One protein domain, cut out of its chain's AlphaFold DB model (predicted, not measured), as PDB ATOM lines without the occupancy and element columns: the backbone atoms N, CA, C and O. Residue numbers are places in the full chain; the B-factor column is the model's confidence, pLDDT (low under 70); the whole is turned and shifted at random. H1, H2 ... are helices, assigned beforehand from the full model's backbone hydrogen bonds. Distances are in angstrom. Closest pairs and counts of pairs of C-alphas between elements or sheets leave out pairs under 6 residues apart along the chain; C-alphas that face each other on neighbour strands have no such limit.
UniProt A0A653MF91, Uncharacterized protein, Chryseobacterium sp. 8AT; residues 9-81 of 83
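Overview. This is residues 9 to 81 of the 83 residues of an uncharacterized protein of Chryseobacterium sp. 8AT (UniProt A0A653MF91). One very long helix, H3, has two shorter helices, H1 and H2, gathered about its first part, and residues 66 to 81, of which 66 to 80 belong to H3, stick out as a straight arm. H1 runs side by side with H3 in the same direction, and the short H2 folds back on the first part of H1 as a helical hairpin. The printed part has 73 residues with three named helices, in the order H1, H2, H3, and no named strand; the class is all helix. The whole is only just extended, close to loose, with a radius of gyration of the C-alphas of 16.9 A, and spans 59 by 22 by 15 A, the arm making much of the length.

Along the chain. The printed part begins with H1, residues 9 to 26, which starts at C-alpha 9 at (270.422, 209.523, 216.813) and is 25.8 A long from first to last C-alpha. A tight link of 5 residues leads to H2, residues 32 to 40, 12.1 A long, with C-alpha 32 at (264.883, 194.671, 207.404). A tight link of 3 residues follows, and then H3, residues 44 to 80, 54.4 A long, which ends with C-alpha 80 at (259.018, 210.179, 163.604).

Arrangement. H1 and H2 form a helical hairpin and run opposite ways at a shallow tilt of 19 degrees. They touch, H1 with residues 12 to 16 alone, and the closest C-alphas are those of Arg 12 and Ile 38, 6.1 A apart. H1 and H3 touch with 24 pairs of C-alphas within 8 A, the closest being those of Ala 15 and Thr 51 at 4.7 A. These two run the same way at a shallow tilt of 21 degrees. H2 and H3 are close but not clearly touching, their closest C-alphas being those of Ile 38 and Leu 47 at 7.0 A. They run opposite ways at a steep tilt of 37 degrees, only just steep. In H1, H2 and H3 every O i to N i+4 pair is within hydrogen-bond range.

Size, cuts and confidence. The C-alphas of Ser 42 and Phe 81 are the two farthest apart, at 58.8 A. Residues 66 to 81, of which 66 to 80 belong to H3, stand free; without them the body has 57 residues and spans 35 by 20 by 15 A, with a radius of gyration of 11.2 A. The printed part has no cut, and both links between its helices are tight. The mean pLDDT of the printed part is 85.0, and residues 70 to 76 and 78 to 79 are under 70.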
ATOM      1  N   SER A   9     271.829 209.538 217.252       86.12
ATOM      2  CA  SER A   9     270.422 209.523 216.813       86.12
ATOM      3  C   SER A   9     270.201 210.263 215.497       86.12
ATOM      4  O   SER A   9     269.512 209.740 214.626       86.12
ATOM      5  N   LYS A  10     270.832 211.432 215.333       87.50
ATOM      6  CA  LYS A  10     270.729 212.233 214.113       87.50
ATOM      7  C   LYS A  10     271.344 211.512 212.912       87.50
ATOM      8  O   LYS A  10     270.657 211.309 211.927       87.50
ATOM      9  N   MET A  11     272.573 211.010 213.046       88.31
ATOM     10  CA  MET A  11     273.260 210.291 211.963       88.31
ATOM     11  C   MET A  11     272.511 209.029 211.531       88.31
ATOM     12  O   MET A  11     272.442 208.717 210.347       88.31
ATOM     13  N   ARG A  12     271.909 208.308 212.486       91.56
ATOM     14  CA  ARG A  12     271.051 207.162 212.167       91.56
ATOM     15  C   ARG A  12     269.812 207.598 211.398       91.56
ATOM     16  O   ARG A  12     269.449 206.924 210.445       91.56
ATOM     17  N   ALA A  13     269.166 208.688 211.808       90.62
ATOM     18  CA  ALA A  13     268.012 209.224 211.093       90.62
ATOM     19  C   ALA A  13     268.382 209.639 209.662       90.62
ATOM     20  O   ALA A  13     267.668 209.267 208.739       90.62
ATOM     21  N   ASP A  14     269.516 210.317 209.477       90.06
ATOM     22  CA  ASP A  14     270.004 210.739 208.161       90.06
ATOM     23  C   ASP A  14     270.278 209.520 207.258       90.06
ATOM     24  O   ASP A  14     269.763 209.437 206.144       90.06
ATOM     25  N   ALA A  15     270.981 208.504 207.776       91.56
ATOM     26  CA  ALA A  15     271.220 207.247 207.063       91.56
ATOM     27  C   ALA A  15     269.917 206.514 206.695       91.56
ATOM     28  O   ALA A  15     269.806 205.928 205.617       91.56
ATOM     29  N   TYR A  16     268.918 206.540 207.585       93.56
ATOM     30  CA  TYR A  16     267.608 205.951 207.314       93.56
ATOM     31  C   TYR A  16     266.862 206.668 206.202       93.56
ATOM     32  O   TYR A  16     266.298 206.002 205.338       93.56
ATOM     33  N   TRP A  17     266.843 207.996 206.234       93.44
ATOM     34  CA  TRP A  17     266.180 208.786 205.208       93.44
ATOM     35  C   TRP A  17     266.816 208.555 203.842       93.44
ATOM     36  O   TRP A  17     266.099 208.191 202.913       93.44
ATOM     37  N   ALA A  18     268.147 208.610 203.756       91.31
ATOM     38  CA  ALA A  18     268.868 208.300 202.524       91.31
ATOM     39  C   ALA A  18     268.527 206.893 201.995       91.31
ATOM     40  O   ALA A  18     268.332 206.699 200.795       91.31
ATOM     41  N   TYR A  19     268.422 205.895 202.886       94.31
ATOM     42  CA  TYR A  19     268.057 204.532 202.494       94.31
ATOM     43  C   TYR A  19     266.643 204.443 201.912       94.31
ATOM     44  O   TYR A  19     266.435 203.771 200.901       94.31
ATOM     45  N   LEU A  20     265.675 205.114 202.539       93.38
ATOM     46  CA  LEU A  20     264.291 205.109 202.076       93.38
ATOM     47  C   LEU A  20     264.142 205.811 200.727       93.38
ATOM     48  O   LEU A  20     263.485 205.259 199.850       93.38
ATOM     49  N   GLU A  21     264.798 206.957 200.536       92.06
ATOM     50  CA  GLU A  21     264.811 207.662 199.248       92.06
ATOM     51  C   GLU A  21     265.406 206.790 198.138       92.06
ATOM     52  O   GLU A  21     264.842 206.684 197.052       92.06
ATOM     53  N   PHE A  22     266.506 206.085 198.422       90.50
ATOM     54  CA  PHE A  22     267.091 205.145 197.469       90.50
ATOM     55  C   PHE A  22     266.125 204.005 197.105       90.50
ATOM     56  O   PHE A  22     265.988 203.657 195.929       90.50
ATOM     57  N   CYS A  23     265.447 203.418 198.094       92.94
ATOM     58  CA  CYS A  23     264.437 202.384 197.863       92.94
ATOM     59  C   CYS A  23     263.262 202.908 197.029       92.94
ATOM     60  O   CYS A  23     262.826 202.228 196.102       92.94
ATOM     61  N   GLU A  24     262.786 204.123 197.305       91.25
ATOM     62  CA  GLU A  24     261.719 204.762 196.535       91.25
ATOM     63  C   GLU A  24     262.145 204.985 195.079       91.25
ATOM     64  O   GLU A  24     261.453 204.544 194.159       91.25
ATOM     65  N   ALA A  25     263.327 205.565 194.862       86.88
ATOM     66  CA  ALA A  25     263.865 205.812 193.528       86.88
ATOM     67  C   ALA A  25     264.024 204.518 192.717       86.88
ATOM     68  O   ALA A  25     263.703 204.473 191.528       86.88
ATOM     69  N   THR A  26     264.481 203.443 193.360       87.62
ATOM     70  CA  THR A  26     264.692 202.138 192.716       87.62
ATOM     71  C   THR A  26     263.439 201.262 192.662       87.62
ATOM     72  O   THR A  26     263.470 200.202 192.036       87.62
ATOM     73  N   SER A  27     262.327 201.698 193.267       91.19
ATOM     74  CA  SER A  27     261.119 200.884 193.476       91.19
ATOM     75  C   SER A  27     261.400 199.558 194.202       91.19
ATOM     76  O   SER A  27     260.697 198.564 194.004       91.19
ATOM     77  N   GLU A  28     262.435 199.527 195.046       89.94
ATOM     78  CA  GLU A  28     262.763 198.381 195.887       89.94
ATOM     79  C   GLU A  28     262.042 198.462 197.238       89.94
ATOM     80  O   GLU A  28     261.900 199.526 197.840       89.94
ATOM     81  N   VAL A  29     261.625 197.309 197.765       92.75
ATOM     82  CA  VAL A  29     261.073 197.226 199.123       92.75
ATOM     83  C   VAL A  29     262.219 197.324 200.142       92.75
ATOM     84  O   VAL A  29     263.168 196.535 200.051       92.75
ATOM     85  N   PRO A  30     262.140 198.225 201.145       92.56
ATOM     86  CA  PRO A  30     263.157 198.332 202.183       92.56
ATOM     87  C   PRO A  30     263.379 197.006 202.915       92.56
ATOM     88  O   PRO A  30     262.445 196.363 203.401       92.56
ATOM     89  N   ARG A  31     264.644 196.602 203.025       92.38
ATOM     90  CA  ARG A  31     265.059 195.344 203.647       92.38
ATOM     91  C   ARG A  31     265.307 195.543 205.134       92.38
ATOM     92  O   ARG A  31     266.009 196.467 205.558       92.38
ATOM     93  N   LYS A  32     264.769 194.630 205.940       92.38
ATOM     94  CA  LYS A  32     264.883 194.671 207.404       92.38
ATOM     95  C   LYS A  32     266.337 194.574 207.871       92.38
ATOM     96  O   LYS A  32     266.692 195.147 208.897       92.38
ATOM     97  N   GLU A  33     267.177 193.861 207.131       91.19
ATOM     98  CA  GLU A  33     268.595 193.678 207.435       91.19
ATOM     99  C   GLU A  33     269.343 195.012 207.410       91.19
ATOM    100  O   GLU A  33     270.040 195.332 208.371       91.19
ATOM    101  N   ILE A  34     269.138 195.815 206.359       88.50
ATOM    102  CA  ILE A  34     269.761 197.139 206.218       88.50
ATOM    103  C   ILE A  34     269.256 198.073 207.316       88.50
ATOM    104  O   ILE A  34     270.047 198.761 207.963       88.50
ATOM    105  N   TYR A  35     267.952 198.021 207.605       88.94
ATOM    106  CA  TYR A  35     267.377 198.787 208.705       88.94
ATOM    107  C   TYR A  35     268.073 198.459 210.033       88.94
ATOM    108  O   TYR A  35     268.566 199.338 210.736       88.94
ATOM    109  N   ASN A  36     268.186 197.172 210.362       90.88
ATOM    110  CA  ASN A  36     268.839 196.740 211.592       90.88
ATOM    111  C   ASN A  36     270.307 197.171 211.653       90.88
ATOM    112  O   ASN A  36     270.738 197.623 212.711       90.88
ATOM    113  N   GLN A  37     271.044 197.095 210.542       89.50
ATOM    114  CA  GLN A  37     272.438 197.541 210.477       89.50
ATOM    115  C   GLN A  37     272.580 199.026 210.838       89.50
ATOM    116  O   GLN A  37     273.410 199.360 211.682       89.50
ATOM    117  N   ILE A  38     271.728 199.902 210.291       91.06
ATOM    118  CA  ILE A  38     271.714 201.334 210.637       91.06
ATOM    119  C   ILE A  38     271.322 201.527 212.111       91.06
ATOM    120  O   ILE A  38     271.959 202.293 212.839       91.06
ATOM    121  N   LYS A  39     270.305 200.794 212.592       88.94
ATOM    122  CA  LYS A  39     269.818 200.878 213.980       88.94
ATOM    123  C   LYS A  39     270.904 200.577 215.005       88.94
ATOM    124  O   LYS A  39     271.005 201.272 216.017       88.94
ATOM    125  N   THR A  40     271.639 199.490 214.785       88.94
ATOM    126  CA  THR A  40     272.582 198.939 215.761       88.94
ATOM    127  C   THR A  40     273.987 199.497 215.600       88.94
ATOM    128  O   THR A  40     274.823 199.245 216.463       88.94
ATOM    129  N   CYS A  41     274.262 200.263 214.540       87.56
ATOM    130  CA  CYS A  41     275.572 200.861 214.329       87.56
ATOM    131  C   CYS A  41     275.911 201.849 215.456       87.56
ATOM    132  O   CYS A  41     275.165 202.796 215.735       87.56
ATOM    133  N   SER A  42     277.026 201.595 216.137       87.62
ATOM    134  CA  SER A  42     277.558 202.400 217.243       87.62
ATOM    135  C   SER A  42     278.799 203.210 216.862       87.62
ATOM    136  O   SER A  42     279.362 203.876 217.723       87.62
ATOM    137  N   ASP A  43     279.219 203.130 215.601       87.62
ATOM    138  CA  ASP A  43     280.376 203.823 215.034       87.62
ATOM    139  C   ASP A  43     279.867 204.962 214.135       87.62
ATOM    140  O   ASP A  43     279.104 204.735 213.192       87.62
ATOM    141  N   ASP A  44     280.245 206.195 214.471       85.50
ATOM    142  CA  ASP A  44     279.876 207.405 213.738       85.50
ATOM    143  C   ASP A  44     280.477 207.426 212.331       85.50
ATOM    144  O   ASP A  44     279.769 207.707 211.367       85.50
ATOM    145  N   GLN A  45     281.747 207.050 212.184       87.56
ATOM    146  CA  GLN A  45     282.399 206.989 210.877       87.56
ATOM    147  C   GLN A  45     281.789 205.903 209.992       87.56
ATOM    148  O   GLN A  45     281.699 206.063 208.776       87.56
ATOM    149  N   ALA A  46     281.384 204.775 210.578       87.19
ATOM    150  CA  ALA A  46     280.696 203.731 209.831       87.19
ATOM    151  C   ALA A  46     279.315 204.195 209.349       87.19
ATOM    152  O   ALA A  46     278.984 203.951 208.191       87.19
ATOM    153  N   LEU A  47     278.545 204.891 210.195       88.06
ATOM    154  CA  LEU A  47     277.267 205.493 209.802       88.06
ATOM    155  C   LEU A  47     277.441 206.498 208.664       88.06
ATOM    156  O   LEU A  47     276.717 206.420 207.680       88.06
ATOM    157  N   ASP A  48     278.433 207.381 208.766       87.88
ATOM    158  CA  ASP A  48     278.721 208.380 207.736       87.88
ATOM    159  C   ASP A  48     279.080 207.725 206.389       87.88
ATOM    160  O   ASP A  48     278.513 208.050 205.345       87.88
ATOM    161  N   ARG A  49     279.934 206.690 206.415       88.62
ATOM    162  CA  ARG A  49     280.265 205.897 205.219       88.62
ATOM    163  C   ARG A  49     279.042 205.213 204.608       88.62
ATOM    164  O   ARG A  49     278.958 205.135 203.383       88.62
ATOM    165  N   ILE A  50     278.117 204.709 205.430       88.00
ATOM    166  CA  ILE A  50     276.870 204.091 204.955       88.00
ATOM    167  C   ILE A  50     276.010 205.138 204.246       88.00
ATOM    168  O   ILE A  50     275.597 204.895 203.114       88.00
ATOM    169  N   THR A  51     275.794 206.302 204.861       88.38
ATOM    170  CA  THR A  51     275.013 207.395 204.263       88.38
ATOM    171  C   THR A  51     275.600 207.820 202.919       88.38
ATOM    172  O   THR A  51     274.908 207.764 201.904       88.38
ATOM    173  N   ILE A  52     276.905 208.117 202.874       90.56
ATOM    174  CA  ILE A  52     277.601 208.521 201.642       90.56
ATOM    175  C   ILE A  52     277.494 207.436 200.565       90.56
ATOM    176  O   ILE A  52     277.338 207.726 199.376       90.56
ATOM    177  N   TRP A  53     277.610 206.163 200.945       90.56
ATOM    178  CA  TRP A  53     277.478 205.065 199.993       90.56
ATOM    179  C   TRP A  53     276.066 205.003 199.399       90.56
ATOM    180  O   TRP A  53     275.932 204.854 198.183       90.56
ATOM    181  N   ILE A  54     275.024 205.162 200.217       89.38
ATOM    182  CA  ILE A  54     273.629 205.156 199.757       89.38
ATOM    183  C   ILE A  54     273.369 206.328 198.806       89.38
ATOM    184  O   ILE A  54     272.907 206.110 197.686       89.38
ATOM    185  N   GLU A  55     273.744 207.547 199.193       89.38
ATOM    186  CA  GLU A  55     273.559 208.757 198.380       89.38
ATOM    187  C   GLU A  55     274.265 208.653 197.022       89.38
ATOM    188  O   GLU A  55     273.708 208.997 195.976       89.38
ATOM    189  N   ASN A  56     275.481 208.102 197.000       91.50
ATOM    190  CA  ASN A  56     276.209 207.879 195.754       91.50
ATOM    191  C   ASN A  56     275.505 206.877 194.832       91.50
ATOM    192  O   ASN A  56     275.522 207.054 193.611       91.50
ATOM    193  N   ASN A  57     274.914 205.813 195.380       88.31
ATOM    194  CA  ASN A  57     274.151 204.854 194.581       88.31
ATOM    195  C   ASN A  57     272.846 205.469 194.075       88.31
ATOM    196  O   ASN A  57     272.514 205.279 192.903       88.31
ATOM    197  N   HIS A  58     272.173 206.266 194.905       87.19
ATOM    198  CA  HIS A  58     270.992 207.022 194.506       87.19
ATOM    199  C   HIS A  58     271.307 207.957 193.329       87.19
ATOM    200  O   HIS A  58     270.722 207.816 192.256       87.19
ATOM    201  N   SER A  59     272.336 208.801 193.452       89.06
ATOM    202  CA  SER A  59     272.737 209.722 192.379       89.06
ATOM    203  C   SER A  59     273.152 209.000 191.088       89.06
ATOM    204  O   SER A  59     272.847 209.452 189.981       89.06
ATOM    205  N   LYS A  60     273.847 207.856 191.188       90.12
ATOM    206  CA  LYS A  60     274.193 207.033 190.013       90.12
ATOM    207  C   LYS A  60     272.947 206.501 189.312       90.12
ATOM    208  O   LYS A  60     272.891 206.534 188.082       90.12
ATOM    209  N   PHE A  61     271.971 206.023 190.078       89.25
ATOM    210  CA  PHE A  61     270.716 205.519 189.540       89.25
ATOM    211  C   PHE A  61     269.928 206.623 188.823       89.25
ATOM    212  O   PHE A  61     269.534 206.434 187.671       89.25
ATOM    213  N   GLU A  62     269.781 207.800 189.436       86.31
ATOM    214  CA  GLU A  62     269.104 208.944 188.811       86.31
ATOM    215  C   GLU A  62     269.762 209.348 187.486       86.31
ATOM    216  O   GLU A  62     269.086 209.502 186.464       86.31
ATOM    217  N   LYS A  63     271.099 209.443 187.457       88.56
ATOM    218  CA  LYS A  63     271.855 209.743 186.228       88.56
ATOM    219  C   LYS A  63     271.616 208.700 185.140       88.56
ATOM    220  O   LYS A  63     271.444 209.065 183.977       88.56
ATOM    221  N   MET A  64     271.578 207.416 185.501       87.44
ATOM    222  CA  MET A  64     271.282 206.337 184.558       87.44
ATOM    223  C   MET A  64     269.861 206.464 183.989       87.44
ATOM    224  O   MET A  64     269.660 206.291 182.787       87.44
ATOM    225  N   MET A  65     268.878 206.813 184.821       84.50
ATOM    226  CA  MET A  65     267.498 207.011 184.373       84.50
ATOM    227  C   MET A  65     267.351 208.209 183.433       84.50
ATOM    228  O   MET A  65     266.685 208.093 182.402       84.50
ATOM    229  N   LEU A  66     268.031 209.321 183.721       82.56
ATOM    230  CA  LEU A  66     268.059 210.493 182.843       82.56
ATOM    231  C   LEU A  66     268.700 210.179 181.484       82.56
ATOM    232  O   LEU A  66     268.109 210.481 180.446       82.56
ATOM    233  N   GLN A  67     269.849 209.499 181.469       79.19
ATOM    234  CA  GLN A  67     270.504 209.083 180.222       79.19
ATOM    235  C   GLN A  67     269.609 208.152 179.392       79.19
ATOM    236  O   GLN A  67     269.443 208.348 178.187       79.19
ATOM    237  N   ASN A  68     268.963 207.176 180.033       72.50
ATOM    238  CA  ASN A  68     268.025 206.277 179.360       72.50
ATOM    239  C   ASN A  68     266.808 207.025 178.791       72.50
ATOM    240  O   ASN A  68     266.333 206.692 177.702       72.50
ATOM    241  N   ALA A  69     266.302 208.043 179.490       70.62
ATOM    242  CA  ALA A  69     265.206 208.877 179.004       70.62
ATOM    243  C   ALA A  69     265.609 209.703 177.768       70.62
ATOM    244  O   ALA A  69     264.835 209.793 176.810       70.62
ATOM    245  N   GLU A  70     266.822 210.260 177.740       67.50
ATOM    246  CA  GLU A  70     267.348 210.991 176.582       67.50
ATOM    247  C   GLU A  70     267.574 210.091 175.362       67.50
ATOM    248  O   GLU A  70     267.193 210.455 174.245       67.50
ATOM    249  N   VAL A  71     268.130 208.889 175.561       63.94
ATOM    250  CA  VAL A  71     268.307 207.900 174.484       63.94
ATOM    251  C   VAL A  71     266.954 207.479 173.910       63.94
ATOM    252  O   VAL A  71     266.792 207.443 172.686       63.94
ATOM    253  N   LYS A  72     265.946 207.243 174.763       60.16
ATOM    254  CA  LYS A  72     264.578 206.965 174.302       60.16
ATOM    255  C   LYS A  72     264.032 208.125 173.471       60.16
ATOM    256  O   LYS A  72     263.571 207.882 172.359       60.16
ATOM    257  N   LYS A  73     264.135 209.379 173.932       61.81
ATOM    258  CA  LYS A  73     263.671 210.554 173.164       61.81
ATOM    259  C   LYS A  73     264.326 210.643 171.782       61.81
ATOM    260  O   LYS A  73     263.620 210.871 170.803       61.81
ATOM    261  N   LYS A  74     265.638 210.400 171.675       61.78
ATOM    262  CA  LYS A  74     266.337 210.377 170.377       61.78
ATOM    263  C   LYS A  74     265.834 209.257 169.461       61.78
ATOM    264  O   LYS A  74     265.628 209.507 168.279       61.78
ATOM    265  N   SER A  75     265.570 208.064 170.002       64.12
ATOM    266  CA  SER A  75     265.014 206.931 169.244       64.12
ATOM    267  C   SER A  75     263.571 207.168 168.770       64.12
ATOM    268  O   SER A  75     263.199 206.740 167.679       64.12
ATOM    269  N   PHE A  76     262.757 207.886 169.550       64.81
ATOM    270  CA  PHE A  76     261.420 208.300 169.117       64.81
ATOM    271  C   PHE A  76     261.480 209.375 168.025       64.81
ATOM    272  O   PHE A  76     260.763 209.267 167.031       64.81
ATOM    273  N   LEU A  77     262.355 210.377 168.164       70.75
ATOM    274  CA  LEU A  77     262.501 211.436 167.164       70.75
ATOM    275  C   LEU A  77     263.044 210.915 165.831       70.75
ATOM    276  O   LEU A  77     262.510 211.306 164.803       70.75
ATOM    277  N   SER A  78     264.009 209.992 165.822       69.06
ATOM    278  CA  SER A  78     264.502 209.384 164.573       69.06
ATOM    279  C   SER A  78     263.469 208.492 163.875       69.06
ATOM    280  O   SER A  78     263.537 208.273 162.669       69.06
ATOM    281  N   ARG A  79     262.486 207.969 164.619       63.62
ATOM    282  CA  ARG A  79     261.389 207.161 164.066       63.62
ATOM    283  C   ARG A  79     260.253 208.017 163.497       63.62
ATOM    284  O   ARG A  79     259.587 207.578 162.563       63.62
ATOM    285  N   ILE A  80     260.032 209.209 164.056       72.75
ATOM    286  CA  ILE A  80     259.018 210.179 163.604       72.75
ATOM    287  C   ILE A  80     259.565 211.045 162.464       72.75
ATOM    288  O   ILE A  80     258.896 211.242 161.453       72.75
ATOM    289  N   PHE A  81     260.797 211.520 162.602       70.31
ATOM    290  CA  PHE A  81     261.514 212.281 161.593       70.31
ATOM    291  C   PHE A  81     262.565 211.352 160.985       70.31
ATOM    292  O   PHE A  81     263.654 211.197 161.534       70.31
TER     293      PHE A  81